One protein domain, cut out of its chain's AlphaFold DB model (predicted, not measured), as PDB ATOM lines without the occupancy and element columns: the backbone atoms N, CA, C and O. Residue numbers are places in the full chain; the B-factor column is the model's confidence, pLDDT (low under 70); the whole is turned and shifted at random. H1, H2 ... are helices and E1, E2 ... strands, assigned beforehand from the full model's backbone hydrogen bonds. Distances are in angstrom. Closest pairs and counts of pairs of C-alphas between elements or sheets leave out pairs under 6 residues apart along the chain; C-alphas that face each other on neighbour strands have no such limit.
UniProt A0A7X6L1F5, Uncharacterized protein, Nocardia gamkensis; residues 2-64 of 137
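AT A GLANCE: This is residues 2 to 64 of the 137 residues of an uncharacterized protein of Nocardia gamkensis (UniProt A0A7X6L1F5). The model is a thin, loose rod: a helical hairpin, with the short helix H1 beside the longer H2, and past the far end of H2 a small hairpin of two short strands, E1 and E2. The loop of residues 12 to 26, which joins the two helices, reaches out to Arg 16 at one end of the rod, and the loop between the strands reaches out to Gly 51 at the other. The printed part has 63 residues, with two named helices and two named strands in the order H1, H2, E1, E2; the sheet has the order E1 - E2 and is antiparallel. The class is mixed, helices and strands, with 29 of the 63 residues, under half, in named elements. The whole is loose, with a radius of gyration of the C-alphas of 15.2 A and spans of 51 by 24 by 12 A.

HOW THE PARTS SIT: H1, residues 4 to 11, and H2, residues 27 to 41, touch, with 12 pairs of C-alphas within 8 A; the closest C-alphas are those of Ala 5 and Ala 34, 4.7 A apart. They run opposite ways at a steep tilt of 36 degrees, only just past shallow, and form a helical hairpin. In both helices every O i to N i+4 pair is within hydrogen-bond range. A tight link of 3 residues joins H2 to E1, residues 45 to 47; the closest C-alphas of these two are those of Leu 39 and Ile 45, 5.8 A apart. E1 and E2, residues 59 to 61, are antiparallel neighbours and form a hairpin, with 146 degrees between their directions. The C-alphas of Ile 45 and Val 61 face each other at 4.4 A. N 46 and O 60 are 2.9 A apart and N 60 and O 46 are 2.8 A apart, both within hydrogen-bond range. H1 is apart from E1 and from E2, and H2 is apart from E2.

IN THESE COORDINATES: H1 begins at C-alpha 4, at (33.276, 22.546, 9.442), and is 10.3 A long from first to last C-alpha. H2, the longest helix, runs 21.2 A from C-alpha 27 at (27.341, 34.324, 13.720) to C-alpha 41. E1 is 7.2 A long. E2 is 6.7 A long and ends with C-alpha 61 at (50.977, 30.213, 8.692).

THE WHOLE: The two C-alphas farthest apart are those of Arg 16 and Gly 51, at 51.0 A. The printed part has no cut. The links H1 to H2, of 15 residues, and E1 to E2, of 11 residues, are long. The mean pLDDT of the printed part is 76.8; residue 2, residue 50, residues 52 to 57 and residues 62 to 64 are under 70.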
ATOM      1  N   ASN A   2      34.815  17.698   4.229       58.88
ATOM      2  CA  ASN A   2      33.705  18.632   4.393       58.88
ATOM      3  C   ASN A   2      34.193  19.809   5.257       58.88
ATOM      4  O   ASN A   2      35.007  19.589   6.150       58.88
ATOM      5  N   LEU A   3      33.771  21.037   4.960       78.62
ATOM      6  CA  LEU A   3      34.201  22.222   5.715       78.62
ATOM      7  C   LEU A   3      33.349  22.340   6.983       78.62
ATOM      8  O   LEU A   3      32.131  22.504   6.873       78.62
ATOM      9  N   LEU A   4      33.973  22.337   8.168       79.69
ATOM     10  CA  LEU A   4      33.276  22.546   9.442       79.69
ATOM     11  C   LEU A   4      32.518  23.874   9.437       79.69
ATOM     12  O   LEU A   4      31.431  23.968  10.001       79.69
ATOM     13  N   ALA A   5      33.065  24.901   8.781       79.31
ATOM     14  CA  ALA A   5      32.383  26.178   8.623       79.31
ATOM     15  C   ALA A   5      31.065  26.061   7.839       79.31
ATOM     16  O   ALA A   5      30.093  26.733   8.188       79.31
ATOM     17  N   GLY A   6      31.024  25.210   6.811       78.00
ATOM     18  CA  GLY A   6      29.820  24.953   6.023       78.00
ATOM     19  C   GLY A   6      28.774  24.197   6.834       78.00
ATOM     20  O   GLY A   6      27.634  24.646   6.942       78.00
ATOM     21  N   ASP A   7      29.186  23.113   7.492       84.75
ATOM     22  CA  ASP A   7      28.292  22.310   8.332       84.75
ATOM     23  C   ASP A   7      27.725  23.132   9.494       84.75
ATOM     24  O   ASP A   7      26.528  23.098   9.772       84.75
ATOM     25  N   LEU A   8      28.555  23.957  10.132       85.88
ATOM     26  CA  LEU A   8      28.114  24.845  11.200       85.88
ATOM     27  C   LEU A   8      27.166  25.937  10.698       85.88
ATOM     28  O   LEU A   8      26.225  26.291  11.403       85.88
ATOM     29  N   MET A   9      27.380  26.471   9.492       82.19
ATOM     30  CA  MET A   9      26.446  27.425   8.893       82.19
ATOM     31  C   MET A   9      25.072  26.788   8.675       82.19
ATOM     32  O   MET A   9      24.064  27.415   8.999       82.19
ATOM     33  N   LEU A  10      25.034  25.546   8.188       86.44
ATOM     34  CA  LEU A  10      23.790  24.795   8.016       86.44
ATOM     35  C   LEU A  10      23.101  24.534   9.358       86.44
ATOM     36  O   LEU A  10      21.906  24.776   9.482       86.44
ATOM     37  N   LEU A  11      23.856  24.144  10.388       88.69
ATOM     38  CA  LEU A  11      23.319  23.959  11.742       88.69
ATOM     39  C   LEU A  11      22.793  25.255  12.365       88.69
ATOM     40  O   LEU A  11      21.908  25.221  13.216       88.69
ATOM     41  N   LEU A  12      23.347  26.403  11.980       85.69
ATOM     42  CA  LEU A  12      22.894  27.707  12.446       85.69
ATOM     43  C   LEU A  12      21.716  28.248  11.636       85.69
ATOM     44  O   LEU A  12      21.197  29.294  12.014       85.69
ATOM     45  N   LEU A  13      21.316  27.613  10.538       87.75
ATOM     46  CA  LEU A  13      20.278  28.117   9.648       87.75
ATOM     47  C   LEU A  13      18.899  27.620  10.090       87.75
ATOM     48  O   LEU A  13      18.675  26.430  10.269       87.75
ATOM     49  N   ASP A  14      17.954  28.541  10.233       81.88
ATOM     50  CA  ASP A  14      16.541  28.204  10.372       81.88
ATOM     51  C   ASP A  14      15.962  27.875   8.989       81.88
ATOM     52  O   ASP A  14      15.918  28.732   8.103       81.88
ATOM     53  N   GLU A  15      15.487  26.644   8.806       80.62
ATOM     54  CA  GLU A  15      14.936  26.136   7.541       80.62
ATOM     55  C   GLU A  15      13.666  26.869   7.073       80.62
ATOM     56  O   GLU A  15      13.333  26.859   5.886       80.62
ATOM     57  N   ARG A  16      12.937  27.528   7.985       82.38
ATOM     58  CA  ARG A  16      11.711  28.271   7.654       82.38
ATOM     59  C   ARG A  16      12.008  29.702   7.246       82.38
ATOM     60  O   ARG A  16      11.417  30.214   6.295       82.38
ATOM     61  N   THR A  17      12.890  30.367   7.990       77.44
ATOM     62  CA  THR A  17      13.174  31.796   7.793       77.44
ATOM     63  C   THR A  17      14.419  32.056   6.952       77.44
ATOM     64  O   THR A  17      14.603  33.185   6.489       77.44
ATOM     65  N   TRP A  18      15.252  31.036   6.723       75.62
ATOM     66  CA  TRP A  18      16.561  31.126   6.067       75.62
ATOM     67  C   TRP A  18      17.483  32.156   6.731       75.62
ATOM     68  O   TRP A  18      18.333  32.775   6.086       75.62
ATOM     69  N   ARG A  19      17.292  32.373   8.036       76.12
ATOM     70  CA  ARG A  19      18.107  33.264   8.862       76.12
ATOM     71  C   ARG A  19      18.956  32.448   9.816       76.12
ATOM     72  O   ARG A  19      18.593  31.344  10.201       76.12
ATOM     73  N   SER A  20      20.085  33.021  10.219       77.69
ATOM     74  CA  SER A  20      20.867  32.430  11.297       77.69
ATOM     75  C   SER A  20      20.060  32.486  12.600       77.69
ATOM     76  O   SER A  20      19.554  33.546  12.963       77.69
ATOM     77  N   MET A  21      19.963  31.358  13.299       81.38
ATOM     78  CA  MET A  21      19.422  31.242  14.654       81.38
ATOM     79  C   MET A  21      20.328  31.918  15.691       81.38
ATOM     80  O   MET A  21      19.878  32.274  16.778       81.38
ATOM     81  N   ALA A  22      21.610  32.113  15.368       75.12
ATOM     82  CA  ALA A  22      22.509  32.920  16.176       75.12
ATOM     83  C   ALA A  22      22.298  34.414  15.897       75.12
ATOM     84  O   ALA A  22      22.034  34.830  14.769       75.12
ATOM     85  N   ASP A  23      22.465  35.238  16.935       73.44
ATOM     86  CA  ASP A  23      22.475  36.691  16.774       73.44
ATOM     87  C   ASP A  23      23.528  37.097  15.727       73.44
ATOM     88  O   ASP A  23      24.656  36.599  15.721       73.44
ATOM     89  N   SER A  24      23.163  38.063  14.888       71.00
ATOM     90  CA  SER A  24      23.993  38.728  13.882       71.00
ATOM     91  C   SER A  24      25.394  39.127  14.368       71.00
ATOM     92  O   SER A  24      26.335  39.162  13.575       71.00
ATOM     93  N   THR A  25      25.565  39.395  15.666       72.44
ATOM     94  CA  THR A  25      26.869  39.717  16.264       72.44
ATOM     95  C   THR A  25      27.719  38.481  16.590       72.44
ATOM     96  O   THR A  25      28.947  38.574  16.706       72.44
ATOM     97  N   ARG A  26      27.093  37.314  16.761       74.38
ATOM     98  CA  ARG A  26      27.721  36.044  17.151       74.38
ATOM     99  C   ARG A  26      28.023  35.161  15.949       74.38
ATOM    100  O   ARG A  26      29.104  34.576  15.925       74.38
ATOM    101  N   THR A  27      27.152  35.131  14.940       74.56
ATOM    102  CA  THR A  27      27.341  34.324  13.720       74.56
ATOM    103  C   THR A  27      28.716  34.542  13.074       74.56
ATOM    104  O   THR A  27      29.417  33.555  12.855       74.56
ATOM    105  N   PRO A  28      29.210  35.785  12.880       76.88
ATOM    106  CA  PRO A  28      30.536  35.996  12.298       76.88
ATOM    107  C   PRO A  28      31.680  35.454  13.163       76.88
ATOM    108  O   PRO A  28      32.700  35.025  12.634       76.88
ATOM    109  N   ARG A  29      31.530  35.463  14.495       77.00
ATOM    110  CA  ARG A  29      32.558  34.965  15.426       77.00
ATOM    111  C   ARG A  29      32.619  33.442  15.427       77.00
ATOM    112  O   ARG A  29      33.707  32.878  15.410       77.00
ATOM    113  N   VAL A  30      31.455  32.800  15.426       83.56
ATOM    114  CA  VAL A  30      31.325  31.340  15.410       83.56
ATOM    115  C   VAL A  30      31.855  30.771  14.090       83.56
ATOM    116  O   VAL A  30      32.694  29.874  14.107       83.56
ATOM    117  N   LEU A  31      31.478  31.375  12.957       84.56
ATOM    118  CA  LEU A  31      31.996  30.982  11.644       84.56
ATOM    119  C   LEU A  31      33.504  31.237  11.509       84.56
ATOM    120  O   LEU A  31      34.214  30.399  10.964       84.56
ATOM    121  N   ALA A  32      34.024  32.348  12.046       80.94
ATOM    122  CA  ALA A  32      35.467  32.595  12.051       80.94
ATOM    123  C   ALA A  32      36.243  31.517  12.830       80.94
ATOM    124  O   ALA A  32      37.327  31.126  12.405       80.94
ATOM    125  N   GLY A  33      35.688  31.017  13.940       85.25
ATOM    126  CA  GLY A  33      36.260  29.898  14.688       85.25
ATOM    127  C   GLY A  33      36.296  28.606  13.869       85.25
ATOM    128  O   GLY A  33      37.341  27.969  13.794       85.25
ATOM    129  N   ALA A  34      35.195  28.266  13.197       87.31
ATOM    130  CA  ALA A  34      35.132  27.080  12.343       87.31
ATOM    131  C   ALA A  34      36.127  27.147  11.173       87.31
ATOM    132  O   ALA A  34      36.840  26.181  10.925       87.31
ATOM    133  N   VAL A  35      36.278  28.315  10.539       84.31
ATOM    134  CA  VAL A  35      37.287  28.521   9.484       84.31
ATOM    135  C   VAL A  35      38.714  28.350  10.015       84.31
ATOM    136  O   VAL A  35      39.564  27.801   9.320       84.31
ATOM    137  N   LEU A  36      39.015  28.806  11.237       82.31
ATOM    138  CA  LEU A  36      40.335  28.572  11.836       82.31
ATOM    139  C   LEU A  36      40.597  27.079  12.061       82.31
ATOM    140  O   LEU A  36      41.713  26.632  11.821       82.31
ATOM    141  N   LEU A  37      39.586  26.321  12.485       85.75
ATOM    142  CA  LEU A  37      39.696  24.870  12.646       85.75
ATOM    143  C   LEU A  37      39.902  24.172  11.298       85.75
ATOM    144  O   LEU A  37      40.823  23.370  11.191       85.75
ATOM    145  N   ASP A  38      39.146  24.553  10.265       82.75
ATOM    146  CA  ASP A  38      39.322  24.034   8.900       82.75
ATOM    147  C   ASP A  38      40.749  24.288   8.376       82.75
ATOM    148  O   ASP A  38      41.351  23.437   7.722       82.75
ATOM    149  N   LEU A  39      41.339  25.448   8.689       81.38
ATOM    150  CA  LEU A  39      42.714  25.777   8.295       81.38
ATOM    151  C   LEU A  39      43.778  25.012   9.096       81.38
ATOM    152  O   LEU A  39      44.865  24.767   8.567       81.38
ATOM    153  N   ILE A  40      43.502  24.676  10.359       84.19
ATOM    154  CA  ILE A  40      44.378  23.825  11.176       84.19
ATOM    155  C   ILE A  40      44.331  22.390  10.650       84.19
ATOM    156  O   ILE A  40      45.387  21.794  10.449       84.19
ATOM    157  N   ASP A  41      43.133  21.871  10.372       84.12
ATOM    158  CA  ASP A  41      42.918  20.533   9.807       84.12
ATOM    159  C   ASP A  41      43.595  20.386   8.436       84.12
ATOM    160  O   ASP A  41      44.308  19.419   8.174       84.12
ATOM    161  N   ALA A  42      43.503  21.422   7.595       78.62
ATOM    162  CA  ALA A  42      44.215  21.492   6.320       78.62
ATOM    163  C   ALA A  42      45.743  21.691   6.454       78.62
ATOM    164  O   ALA A  42      46.446  21.776   5.445       78.62
ATOM    165  N   GLY A  43      46.277  21.835   7.673       79.50
ATOM    166  CA  GLY A  43      47.701  22.076   7.929       79.50
ATOM    167  C   GLY A  43      48.215  23.433   7.431       79.50
ATOM    168  O   GLY A  43      49.428  23.643   7.341       79.50
ATOM    169  N   ALA A  44      47.315  24.361   7.097       75.00
ATOM    170  CA  ALA A  44      47.647  25.684   6.571       75.00
ATOM    171  C   ALA A  44      48.090  26.654   7.676       75.00
ATOM    172  O   ALA A  44      48.874  27.571   7.421       75.00
ATOM    173  N   ILE A  45      47.619  26.456   8.909       79.50
ATOM    174  CA  ILE A  45      48.014  27.248  10.078       79.50
ATOM    175  C   ILE A  45      48.282  26.348  11.288       79.50
ATOM    176  O   ILE A  45      47.730  25.258  11.395       79.50
ATOM    177  N   ARG A  46      49.110  26.822  12.220       81.88
ATOM    178  CA  ARG A  46      49.373  26.157  13.506       81.88
ATOM    179  C   ARG A  46      49.641  27.174  14.619       81.88
ATOM    180  O   ARG A  46      50.014  28.310  14.317       81.88
ATOM    181  N   PRO A  47      49.503  26.803  15.900       77.31
ATOM    182  CA  PRO A  47      50.021  27.607  17.002       77.31
ATOM    183  C   PRO A  47      51.547  27.770  16.910       77.31
ATOM    184  O   PRO A  47      52.244  26.847  16.492       77.31
ATOM    185  N   ALA A  48      52.055  28.933  17.313       76.56
ATOM    186  CA  ALA A  48      53.484  29.213  17.405       76.56
ATOM    187  C   ALA A  48      54.133  28.317  18.469       76.56
ATOM    188  O   ALA A  48      53.691  28.309  19.624       76.56
ATOM    189  N   GLY A  49      55.167  27.582  18.067       75.81
ATOM    190  CA  GLY A  49      55.959  26.712  18.931       75.81
ATOM    191  C   GLY A  49      57.326  27.309  19.292       75.81
ATOM    192  O   GLY A  49      57.684  28.396  18.833       75.81
ATOM    193  N   PRO A  50      58.120  26.602  20.116       69.12
ATOM    194  CA  PRO A  50      59.494  26.991  20.412       69.12
ATOM    195  C   PRO A  50      60.321  27.073  19.120       69.12
ATOM    196  O   PRO A  50      60.394  26.101  18.374       69.12
ATOM    197  N   GLY A  51      60.934  28.230  18.856       73.88
ATOM    198  CA  GLY A  51      61.736  28.474  17.648       73.88
ATOM    199  C   GLY A  51      61.007  29.205  16.515       73.88
ATOM    200  O   GLY A  51      61.660  29.624  15.561       73.88
ATOM    201  N   ASP A  52      59.694  29.426  16.622       68.19
ATOM    202  CA  ASP A  52      58.987  30.338  15.720       68.19
ATOM    203  C   ASP A  52      59.287  31.808  16.097       68.19
ATOM    204  O   ASP A  52      59.389  32.165  17.271       68.19
ATOM    205  N   GLU A  53      59.381  32.698  15.101       68.00
ATOM    206  CA  GLU A  53      59.578  34.149  15.313       68.00
ATOM    207  C   GLU A  53      58.374  34.802  16.027       68.00
ATOM    208  O   GLU A  53      58.467  35.862  16.652       68.00
ATOM    209  N   ALA A  54      57.209  34.160  15.942       68.31
ATOM    210  CA  ALA A  54      55.991  34.614  16.589       68.31
ATOM    211  C   ALA A  54      55.976  34.262  18.083       68.31
ATOM    212  O   ALA A  54      56.363  33.174  18.499       68.31
ATOM    213  N   LYS A  55      55.434  35.175  18.900       58.41
ATOM    214  CA  LYS A  55      55.253  34.942  20.340       58.41
ATOM    215  C   LYS A  55      54.388  33.696  20.606       58.41
ATOM    216  O   LYS A  55      53.424  33.477  19.862       58.41
ATOM    217  N   PRO A  56      54.638  32.962  21.706       57.06
ATOM    218  CA  PRO A  56      53.775  31.868  22.145       57.06
ATOM    219  C   PRO A  56      52.299  32.286  22.212       57.06
ATOM    220  O   PRO A  56      51.975  33.409  22.609       57.06
ATOM    221  N   GLY A  57      51.404  31.393  21.786       64.25
ATOM    222  CA  GLY A  57      49.959  31.656  21.726       64.25
ATOM    223  C   GLY A  57      49.499  32.468  20.507       64.25
ATOM    224  O   GLY A  57      48.337  32.870  20.434       64.25
ATOM    225  N   ARG A  58      50.382  32.732  19.537       76.06
ATOM    226  CA  ARG A  58      50.012  33.277  18.221       76.06
ATOM    227  C   ARG A  58      49.840  32.166  17.194       76.06
ATOM    228  O   ARG A  58      50.262  31.039  17.413       76.06
ATOM    229  N   ILE A  59      49.206  32.500  16.077       75.62
ATOM    230  CA  ILE A  59      49.030  31.594  14.943       75.62
ATOM    231  C   ILE A  59      50.120  31.896  13.915       75.62
ATOM    232  O   ILE A  59      50.323  33.055  13.544       75.62
ATOM    233  N   VAL A  60      50.787  30.849  13.447       77.75
ATOM    234  CA  VAL A  60      51.769  30.870  12.365       77.75
ATOM    235  C   VAL A  60      51.143  30.222  11.137       77.75
ATOM    236  O   VAL A  60      50.439  29.218  11.233       77.75
ATOM    237  N   VAL A  61      51.391  30.805   9.967       76.94
ATOM    238  CA  VAL A  61      50.977  30.213   8.692       76.94
ATOM    239  C   VAL A  61      52.023  29.180   8.293       76.94
ATOM    240  O   VAL A  61      53.201  29.511   8.149       76.94
ATOM    241  N   SER A  62      51.595  27.937   8.114       68.88
ATOM    242  CA  SER A  62      52.453  26.869   7.619       68.88
ATOM    243  C   SER A  62      52.752  27.114   6.142       68.88
ATOM    244  O   SER A  62      51.852  27.257   5.319       68.88
ATOM    245  N   ALA A  63      54.033  27.143   5.785       57.06
ATOM    246  CA  ALA A  63      54.478  27.279   4.399       57.06
ATOM    247  C   ALA A  63      54.477  25.937   3.632       57.06
ATOM    248  O   ALA A  63      55.155  25.841   2.615       57.06
ATOM    249  N   ASN A  64      53.789  24.908   4.146       44.78
ATOM    250  CA  ASN A  64      54.097  23.489   3.939       44.78
ATOM    251  C   ASN A  64      54.550  23.129   2.508       44.78
ATOM    252  O   ASN A  64      53.752  23.113   1.572       44.78
TER     253      ASN A  64